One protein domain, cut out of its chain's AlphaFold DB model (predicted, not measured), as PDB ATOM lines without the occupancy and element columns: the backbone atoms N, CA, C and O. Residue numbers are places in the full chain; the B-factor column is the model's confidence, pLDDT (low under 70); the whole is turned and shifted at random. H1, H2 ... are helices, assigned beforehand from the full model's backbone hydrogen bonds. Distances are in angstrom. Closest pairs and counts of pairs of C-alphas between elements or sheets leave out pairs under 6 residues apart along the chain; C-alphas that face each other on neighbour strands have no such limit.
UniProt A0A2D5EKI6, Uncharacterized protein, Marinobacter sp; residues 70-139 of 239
ATOM      1  N   VAL A  70      -3.851  -4.165  13.999       85.88
ATOM      2  CA  VAL A  70      -4.778  -3.081  13.669       85.88
ATOM      3  C   VAL A  70      -6.016  -3.723  13.056       85.88
ATOM      4  O   VAL A  70      -5.909  -4.704  12.315       85.88
ATOM      5  N   ILE A  71      -7.197  -3.215  13.393       84.06
ATOM      6  CA  ILE A  71      -8.425  -3.660  12.736       84.06
ATOM      7  C   ILE A  71      -8.364  -3.331  11.244       84.06
ATOM      8  O   ILE A  71      -7.895  -2.267  10.844       84.06
ATOM      9  N   GLY A  72      -8.849  -4.257  10.419       82.06
ATOM     10  CA  GLY A  72      -9.017  -4.005   8.993       82.06
ATOM     11  C   GLY A  72     -10.109  -2.968   8.721       82.06
ATOM     12  O   GLY A  72     -10.854  -2.573   9.619       82.06
ATOM     13  N   LEU A  73     -10.229  -2.579   7.452       79.25
ATOM     14  CA  LEU A  73     -11.186  -1.570   6.991       79.25
ATOM     15  C   LEU A  73     -12.627  -1.855   7.448       79.25
ATOM     16  O   LEU A  73     -13.288  -0.954   7.957       79.25
ATOM     17  N   GLU A  74     -13.085  -3.106   7.346       81.88
ATOM     18  CA  GLU A  74     -14.432  -3.507   7.785       81.88
ATOM     19  C   GLU A  74     -14.639  -3.312   9.294       81.88
ATOM     20  O   GLU A  74     -15.610  -2.690   9.712       81.88
ATOM     21  N   GLY A  75     -13.681  -3.733  10.127       81.50
ATOM     22  CA  GLY A  75     -13.780  -3.523  11.576       81.50
ATOM     23  C   GLY A  75     -13.749  -2.039  11.958       81.50
ATOM     24  O   GLY A  75     -14.391  -1.622  12.924       81.50
ATOM     25  N   MET A  76     -13.020  -1.218  11.194       78.31
ATOM     26  CA  MET A  76     -12.992   0.232  11.398       78.31
ATOM     27  C   MET A  76     -14.311   0.885  10.971       78.31
ATOM     28  O   MET A  76     -14.783   1.799  11.647       78.31
ATOM     29  N   ARG A  77     -14.943   0.379   9.907       80.69
ATOM     30  CA  ARG A  77     -16.287   0.778   9.470       80.69
ATOM     31  C   ARG A  77     -17.349   0.467  10.520       80.69
ATOM     32  O   ARG A  77     -18.150   1.341  10.834       80.69
ATOM     33  N   GLU A  78     -17.332  -0.734  11.091       84.06
ATOM     34  CA  GLU A  78     -18.232  -1.117  12.189       84.06
ATOM     35  C   GLU A  78     -18.070  -0.188  13.395       84.06
ATOM     36  O   GLU A  78     -19.050   0.354  13.898       84.06
ATOM     37  N   THR A  79     -16.820   0.066  13.794       82.25
ATOM     38  CA  THR A  79     -16.492   0.978  14.900       82.25
ATOM     39  C   THR A  79     -17.042   2.381  14.647       82.25
ATOM     40  O   THR A  79     -17.607   2.996  15.548       82.25
ATOM     41  N   LEU A  80     -16.889   2.903  13.424       77.62
ATOM     42  CA  LEU A  80     -17.408   4.222  13.075       77.62
ATOM     43  C   LEU A  80     -18.934   4.263  13.155       77.62
ATOM     44  O   LEU A  80     -19.466   5.216  13.708       77.62
ATOM     45  N   ASN A  81     -19.628   3.254  12.625       83.38
ATOM     46  CA  ASN A  81     -21.088   3.210  12.702       83.38
ATOM     47  C   ASN A  81     -21.551   3.246  14.165       83.38
ATOM     48  O   ASN A  81     -22.381   4.076  14.516       83.38
ATOM     49  N   SER A  82     -20.928   2.450  15.040       85.25
ATOM     50  CA  SER A  82     -21.221   2.493  16.478       85.25
ATOM     51  C   SER A  82     -20.918   3.855  17.115       85.25
ATOM     52  O   SER A  82     -21.640   4.288  18.010       85.25
ATOM     53  N   LEU A  83     -19.873   4.556  16.663       82.56
ATOM     54  CA  LEU A  83     -19.570   5.915  17.122       82.56
ATOM     55  C   LEU A  83     -20.600   6.941  16.654       82.56
ATOM     56  O   LEU A  83     -20.927   7.841  17.421       82.56
ATOM     57  N   VAL A  84     -21.090   6.825  15.420       83.44
ATOM     58  CA  VAL A  84     -22.161   7.683  14.894       83.44
ATOM     59  C   VAL A  84     -23.428   7.490  15.722       83.44
ATOM     60  O   VAL A  84     -23.981   8.478  16.199       83.44
ATOM     61  N   ASP A  85     -23.810   6.240  15.992       85.75
ATOM     62  CA  ASP A  85     -24.972   5.924  16.827       85.75
ATOM     63  C   ASP A  85     -24.833   6.522  18.241       85.75
ATOM     64  O   ASP A  85     -25.763   7.143  18.762       85.75
ATOM     65  N   GLU A  86     -23.654   6.404  18.862       85.81
ATOM     66  CA  GLU A  86     -23.398   6.992  20.185       85.81
ATOM     67  C   GLU A  86     -23.436   8.528  20.149       85.81
ATOM     68  O   GLU A  86     -23.998   9.154  21.051       85.81
ATOM     69  N   ILE A  87     -22.884   9.165  19.109       83.69
ATOM     70  CA  ILE A  87     -22.964  10.623  18.932       83.69
ATOM     71  C   ILE A  87     -24.426  11.069  18.844       83.69
ATOM     72  O   ILE A  87     -24.807  12.021  19.530       83.69
ATOM     73  N   ASP A  88     -25.249  10.381  18.055       86.25
ATOM     74  CA  ASP A  88     -26.665  10.713  17.888       86.25
ATOM     75  C   ASP A  88     -27.440  10.583  19.206       86.25
ATOM     76  O   ASP A  88     -28.254  11.455  19.541       86.25
ATOM     77  N   ILE A  89     -27.134   9.563  20.015       88.12
ATOM     78  CA  ILE A  89     -27.688   9.408  21.368       88.12
ATOM     79  C   ILE A  89     -27.282  10.591  22.259       88.12
ATOM     80  O   ILE A  89     -28.132  11.173  22.941       88.12
ATOM     81  N   GLN A  90     -26.003  10.980  22.261       85.31
ATOM     82  CA  GLN A  90     -25.503  12.090  23.081       85.31
ATOM     83  C   GLN A  90     -26.109  13.436  22.661       85.31
ATOM     84  O   GLN A  90     -26.479  14.240  23.520       85.31
ATOM     85  N   LEU A  91     -26.254  13.681  21.355       85.62
ATOM     86  CA  LEU A  91     -26.891  14.885  20.816       85.62
ATOM     87  C   LEU A  91     -28.386  14.938  21.147       85.62
ATOM     88  O   LEU A  91     -28.891  15.999  21.520       85.62
ATOM     89  N   SER A  92     -29.082  13.804  21.059       86.19
ATOM     90  CA  SER A  92     -30.506  13.706  21.394       86.19
ATOM     91  C   SER A  92     -30.747  13.985  22.877       86.19
ATOM     92  O   SER A  92     -31.565  14.841  23.211       86.19
ATOM     93  N   ARG A  93     -29.955  13.363  23.763       86.06
ATOM     94  CA  ARG A  93     -29.987  13.637  25.212       86.06
ATOM     95  C   ARG A  93     -29.716  15.105  25.513       86.06
ATOM     96  O   ARG A  93     -30.419  15.720  26.304       86.06
ATOM     97  N   ARG A  94     -28.723  15.695  24.840       83.06
ATOM     98  CA  ARG A  94     -28.397  17.112  25.010       83.06
ATOM     99  C   ARG A  94     -29.558  18.022  24.608       83.06
ATOM    100  O   ARG A  94     -29.786  19.026  25.277       83.06
ATOM    101  N   ARG A  95     -30.266  17.703  23.522       84.88
ATOM    102  CA  ARG A  95     -31.446  18.459  23.084       84.88
ATOM    103  C   ARG A  95     -32.578  18.349  24.105       84.88
ATOM    104  O   ARG A  95     -33.124  19.377  24.488       84.88
ATOM    105  N   GLU A  96     -32.856  17.147  24.600       84.75
ATOM    106  CA  GLU A  96     -33.862  16.909  25.642       84.75
ATOM    107  C   GLU A  96     -33.533  17.665  26.944       84.75
ATOM    108  O   GLU A  96     -34.400  18.317  27.526       84.75
ATOM    109  N   ASP A  97     -32.272  17.662  27.382       83.19
ATOM    110  CA  ASP A  97     -31.828  18.407  28.569       83.19
ATOM    111  C   ASP A  97     -32.015  19.928  28.406       83.19
ATOM    112  O   ASP A  97     -32.404  20.623  29.349       83.19
ATOM    113  N   LEU A  98     -31.767  20.455  27.199       81.94
ATOM    114  CA  LEU A  98     -31.994  21.865  26.873       81.94
ATOM    115  C   LEU A  98     -33.490  22.215  26.844       81.94
ATOM    116  O   LEU A  98     -33.871  23.266  27.356       81.94
ATOM    117  N   GLU A  99     -34.330  21.346  26.280       82.00
ATOM    118  CA  GLU A  99     -35.784  21.539  26.181       82.00
ATOM    119  C   GLU A  99     -36.487  21.413  27.541       82.00
ATOM    120  O   GLU A  99     -37.414  22.166  27.837       82.00
ATOM    121  N   THR A 100     -36.024  20.506  28.402       80.88
ATOM    122  CA  THR A 100     -36.605  20.263  29.735       80.88
ATOM    123  C   THR A 100     -36.145  21.262  30.798       80.88
ATOM    124  O   THR A 100     -36.577  21.182  31.950       80.88
ATOM    125  N   GLY A 101     -35.260  22.206  30.455       67.62
ATOM    126  CA  GLY A 101     -34.752  23.212  31.391       67.62
ATOM    127  C   GLY A 101     -33.949  22.617  32.553       67.62
ATOM    128  O   GLY A 101     -33.642  23.326  33.517       67.62
ATOM    129  N   ARG A 102     -33.577  21.330  32.480       64.88
ATOM    130  CA  ARG A 102     -32.550  20.739  33.337       64.88
ATOM    131  C   ARG A 102     -31.244  21.385  32.928       64.88
ATOM    132  O   ARG A 102     -30.572  20.885  32.037       64.88
ATOM    133  N   SER A 103     -30.932  22.526  33.549       57.31
ATOM    134  CA  SER A 103     -29.753  23.340  33.265       57.31
ATOM    135  C   SER A 103     -28.587  22.455  32.877       57.31
ATOM    136  O   SER A 103     -27.995  21.783  33.727       57.31
ATOM    137  N   ALA A 104     -28.276  22.456  31.586       60.19
ATOM    138  CA  ALA A 104     -27.039  21.948  31.060       60.19
ATOM    139  C   ALA A 104     -25.908  22.701  31.776       60.19
ATOM    140  O   ALA A 104     -25.466  23.756  31.332       60.19
ATOM    141  N   LYS A 105     -25.467  22.186  32.933       63.66
ATOM    142  CA  LYS A 105     -24.357  22.752  33.719       63.66
ATOM    143  C   LYS A 105     -23.083  22.845  32.878       63.66
ATOM    144  O   LYS A 105     -22.188  23.628  33.168       63.66
ATOM    145  N   GLU A 106     -23.023  22.028  31.836       74.62
ATOM    146  CA  GLU A 106     -21.979  21.986  30.837       74.62
ATOM    147  C   GLU A 106     -22.306  22.939  29.675       74.62
ATOM    148  O   GLU A 106     -23.298  22.757  28.958       74.62
ATOM    149  N   GLY A 107     -21.460  23.953  29.479       80.38
ATOM    150  CA  GLY A 107     -21.528  24.840  28.317       80.38
ATOM    151  C   GLY A 107     -21.226  24.105  27.006       80.38
ATOM    152  O   GLY A 107     -20.592  23.053  27.002       80.38
ATOM    153  N   GLU A 108     -21.643  24.683  25.879       81.31
ATOM    154  CA  GLU A 108     -21.504  24.086  24.539       81.31
ATOM    155  C   GLU A 108     -20.066  23.650  24.211       81.31
ATOM    156  O   GLU A 108     -19.842  22.556  23.700       81.31
ATOM    157  N   ARG A 109     -19.072  24.472  24.573       82.00
ATOM    158  CA  ARG A 109     -17.653  24.134  24.376       82.00
ATOM    159  C   ARG A 109     -17.237  22.892  25.162       82.00
ATOM    160  O   ARG A 109     -16.633  21.998  24.587       82.00
ATOM    161  N   ALA A 110     -17.608  22.814  26.439       83.56
ATOM    162  CA  ALA A 110     -17.254  21.689  27.300       83.56
ATOM    163  C   ALA A 110     -17.907  20.379  26.824       83.56
ATOM    164  O   ALA A 110     -17.245  19.345  26.792       83.56
ATOM    165  N   PHE A 111     -19.160  20.445  26.363       84.25
ATOM    166  CA  PHE A 111     -19.843  19.304  25.751       84.25
ATOM    167  C   PHE A 111     -19.123  18.828  24.482       84.25
ATOM    168  O   PHE A 111     -18.834  17.641  24.343       84.25
ATOM    169  N   ASN A 112     -18.780  19.754  23.583       82.00
ATOM    170  CA  ASN A 112     -18.070  19.429  22.345       82.00
ATOM    171  C   ASN A 112     -16.684  18.830  22.614       82.00
ATOM    172  O   ASN A 112     -16.281  17.888  21.931       82.00
ATOM    173  N   ASP A 113     -15.961  19.338  23.610       83.19
ATOM    174  CA  ASP A 113     -14.655  18.803  23.996       83.19
ATOM    175  C   ASP A 113     -14.779  17.399  24.604       83.19
ATOM    176  O   ASP A 113     -14.015  16.504  24.237       83.19
ATOM    177  N   ARG A 114     -15.790  17.158  25.452       88.69
ATOM    178  CA  ARG A 114     -16.086  15.821  25.985       88.69
ATOM    179  C   ARG A 114     -16.438  14.835  24.875       88.69
ATOM    180  O   ARG A 114     -15.924  13.719  24.864       88.69
ATOM    181  N   LEU A 115     -17.295  15.245  23.942       82.00
ATOM    182  CA  LEU A 115     -17.711  14.416  22.814       82.00
ATOM    183  C   LEU A 115     -16.508  14.063  21.928       82.00
ATOM    184  O   LEU A 115     -16.330  12.904  21.563       82.00
ATOM    185  N   ARG A 116     -15.628  15.031  21.650       80.12
ATOM    186  CA  ARG A 116     -14.372  14.793  20.924       80.12
ATOM    187  C   ARG A 116     -13.459  13.810  21.646       80.12
ATOM    188  O   ARG A 116     -12.901  12.932  20.993       80.12
ATOM    189  N   GLU A 117     -13.293  13.947  22.959       84.00
ATOM    190  CA  GLU A 117     -12.448  13.035  23.734       84.00
ATOM    191  C   GLU A 117     -13.009  11.609  23.733       84.00
ATOM    192  O   GLU A 117     -12.253  10.659  23.543       84.00
ATOM    193  N   MET A 118     -14.330  11.466  23.864       84.94
ATOM    194  CA  MET A 118     -15.023  10.181  23.767       84.94
ATOM    195  C   MET A 118     -14.781   9.525  22.404       84.94
ATOM    196  O   MET A 118     -14.280   8.402  22.356       84.94
ATOM    197  N   ILE A 119     -15.051  10.247  21.307       77.00
ATOM    198  CA  ILE A 119     -14.826   9.759  19.937       77.00
ATOM    199  C   ILE A 119     -13.379   9.303  19.774       77.00
ATOM    200  O   ILE A 119     -13.111   8.212  19.281       77.00
ATOM    201  N   ARG A 120     -12.433  10.133  20.221       75.19
ATOM    202  CA  ARG A 120     -11.004   9.854  20.114       75.19
ATOM    203  C   ARG A 120     -10.609   8.600  20.894       75.19
ATOM    204  O   ARG A 120      -9.898   7.753  20.359       75.19
ATOM    205  N   SER A 121     -11.048   8.490  22.145       79.12
ATOM    206  CA  SER A 121     -10.742   7.361  23.027       79.12
ATOM    207  C   SER A 121     -11.278   6.048  22.463       79.12
ATOM    208  O   SER A 121     -10.529   5.077  22.353       79.12
ATOM    209  N   GLU A 122     -12.550   6.027  22.073       78.19
ATOM    210  CA  GLU A 122     -13.206   4.835  21.533       78.19
ATOM    211  C   GLU A 122     -12.615   4.423  20.185       78.19
ATOM    212  O   GLU A 122     -12.265   3.259  19.991       78.19
ATOM    213  N   PHE A 123     -12.384   5.383  19.286       75.25
ATOM    214  CA  PHE A 123     -11.765   5.109  17.994       75.25
ATOM    215  C   PHE A 123     -10.358   4.515  18.144       75.25
ATOM    216  O   PHE A 123     -10.050   3.494  17.526       75.25
ATOM    217  N   TYR A 124      -9.505   5.092  19.001       73.12
ATOM    218  CA  TYR A 124      -8.162   4.549  19.231       73.12
ATOM    219  C   TYR A 124      -8.178   3.197  19.943       73.12
ATOM    220  O   TYR A 124      -7.356   2.342  19.617       73.12
ATOM    221  N   ARG A 125      -9.088   2.979  20.898       75.88
ATOM    222  CA  ARG A 125      -9.230   1.680  21.572       75.88
ATOM    223  C   ARG A 125      -9.668   0.592  20.608       75.88
ATOM    224  O   ARG A 125      -9.113  -0.498  20.642       75.88
ATOM    225  N   ALA A 126     -10.632   0.894  19.749       77.44
ATOM    226  CA  ALA A 126     -11.131  -0.057  18.773       77.44
ATOM    227  C   ALA A 126     -10.098  -0.359  17.682       77.44
ATOM    228  O   ALA A 126     -10.012  -1.504  17.238       77.44
ATOM    229  N   ALA A 127      -9.284   0.631  17.291       78.75
ATOM    230  CA  ALA A 127      -8.298   0.501  16.220       78.75
ATOM    231  C   ALA A 127      -7.295  -0.641  16.437       78.75
ATOM    232  O   ALA A 127      -6.800  -1.201  15.459       78.75
ATOM    233  N   PHE A 128      -7.007  -1.011  17.688       84.38
ATOM    234  CA  PHE A 128      -6.036  -2.046  18.020       84.38
ATOM    235  C   PHE A 128      -6.679  -3.216  18.762       84.38
ATOM    236  O   PHE A 128      -7.316  -3.038  19.795       84.38
ATOM    237  N   ARG A 129      -6.437  -4.440  18.289       82.38
ATOM    238  CA  ARG A 129      -6.928  -5.668  18.927       82.38
ATOM    239  C   ARG A 129      -5.809  -6.466  19.578       82.38
ATOM    240  O   ARG A 129      -4.651  -6.450  19.143       82.38
ATOM    241  N   ALA A 130      -6.195  -7.176  20.635       79.62
ATOM    242  CA  ALA A 130      -5.357  -8.168  21.280       79.62
ATOM    243  C   ALA A 130      -5.022  -9.309  20.297       79.62
ATOM    244  O   ALA A 130      -5.792  -9.573  19.370       79.62
ATOM    245  N   PRO A 131      -3.874  -9.982  20.478       69.12
ATOM    246  CA  PRO A 131      -3.450 -11.077  19.606       69.12
ATOM    247  C   PRO A 131      -4.339 -12.330  19.697       69.12
ATOM    248  O   PRO A 131      -4.395 -13.076  18.725       69.12
ATOM    249  N   GLU A 132      -5.043 -12.552  20.813       67.19
ATOM    250  CA  GLU A 132      -5.942 -13.697  21.011       67.19
ATOM    251  C   GLU A 132      -7.368 -13.231  21.340       67.19
ATOM    252  O   GLU A 132      -7.591 -12.305  22.126       67.19
ATOM    253  N   SER A 133      -8.352 -13.880  20.715       51.41
ATOM    254  CA  SER A 133      -9.781 -13.645  20.920       51.41
ATOM    255  C   SER A 133     -10.212 -14.158  22.297       51.41
ATOM    256  O   SER A 133     -10.496 -15.341  22.452       51.41
ATOM    257  N   GLY A 134     -10.245 -13.272  23.296       58.50
ATOM    258  CA  GLY A 134     -10.710 -13.596  24.653       58.50
ATOM    259  C   GLY A 134     -10.072 -12.774  25.775       58.50
ATOM    260  O   GLY A 134     -10.555 -12.807  26.904       58.50
ATOM    261  N   GLU A 135      -9.012 -12.018  25.489       54.94
ATOM    262  CA  GLU A 135      -8.286 -11.245  26.498       54.94
ATOM    263  C   GLU A 135      -8.511  -9.726  26.382       54.94
ATOM    264  O   GLU A 135      -9.016  -9.227  25.377       54.94
ATOM    265  N   ALA A 136      -8.140  -8.992  27.443       56.91
ATOM    266  CA  ALA A 136      -8.295  -7.541  27.585       56.91
ATOM    267  C   ALA A 136      -7.972  -6.751  26.300       56.91
ATOM    268  O   ALA A 136      -6.963  -7.003  25.641       56.91
ATOM    269  N   SER A 137      -8.831  -5.776  25.983       66.06
ATOM    270  CA  SER A 137      -8.762  -4.968  24.761       66.06
ATOM    271  C   SER A 137      -7.409  -4.257  24.605       66.06
ATOM    272  O   SER A 137      -7.003  -3.489  25.479       66.06
ATOM    273  N   GLY A 138      -6.734  -4.508  23.478       74.44
ATOM    274  CA  GLY A 138      -5.571  -3.752  23.012       74.44
ATOM    275  C   GLY A 138      -4.254  -4.541  22.890       74.44
ATOM    276  O   GLY A 138      -4.184  -5.732  23.203       74.44
ATOM    277  N   PRO A 139      -3.184  -3.887  22.399       81.38
ATOM    278  CA  PRO A 139      -1.873  -4.504  22.225       81.38
ATOM    279  C   PRO A 139      -1.208  -4.862  23.554       81.38
ATOM    280  O   PRO A 139      -1.292  -4.125  24.535       81.38
TER     281      PRO A 139
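This is residues 70 to 139 of the 239 residues of an uncharacterized protein of Marinobacter sp (UniProt A0A2D5EKI6). The printed part is a long, loose helical hairpin: H1 and H2 run side by side in opposite ways, and an unnamed loop, residues 128 to 139, lies at the end away from their link. Residues 96 to 101 stick out at the link end. The 70 printed residues hold two named helices, H1 then H2, and no named strand; the class is all helix. The radius of gyration of the C-alphas is 15.5 A, and the C-alphas span 48 by 20 by 18 A.

Begin with H1, residues 73 to 99, which touches H2, residues 108 to 127, with its residues 76 to 87 alone. Look at their closest C-alphas, those of Thr 79 and Ala 126, 6.7 A apart. They form a hairpin with a shallow tilt of 22 degrees, opposite ways. In H1 and H2 every O i to N i+4 pair is within hydrogen-bond range.

Find C-alpha 73 at (-11.186, -1.570, 6.991); from there H1 runs 38.8 A to C-alpha 99. H2 runs 28.3 A from C-alpha 108 to C-alpha 127 at (-8.298, 0.501, 16.220).

The farthest C-alphas, those of Gly 101 and Glu 132, are 48.0 A apart. The printed part has no cut, and the link from H1 to H2 is short, 8 residues. Confidence is low, with pLDDT under 70, at residues 101 to 105 and 131 to 137.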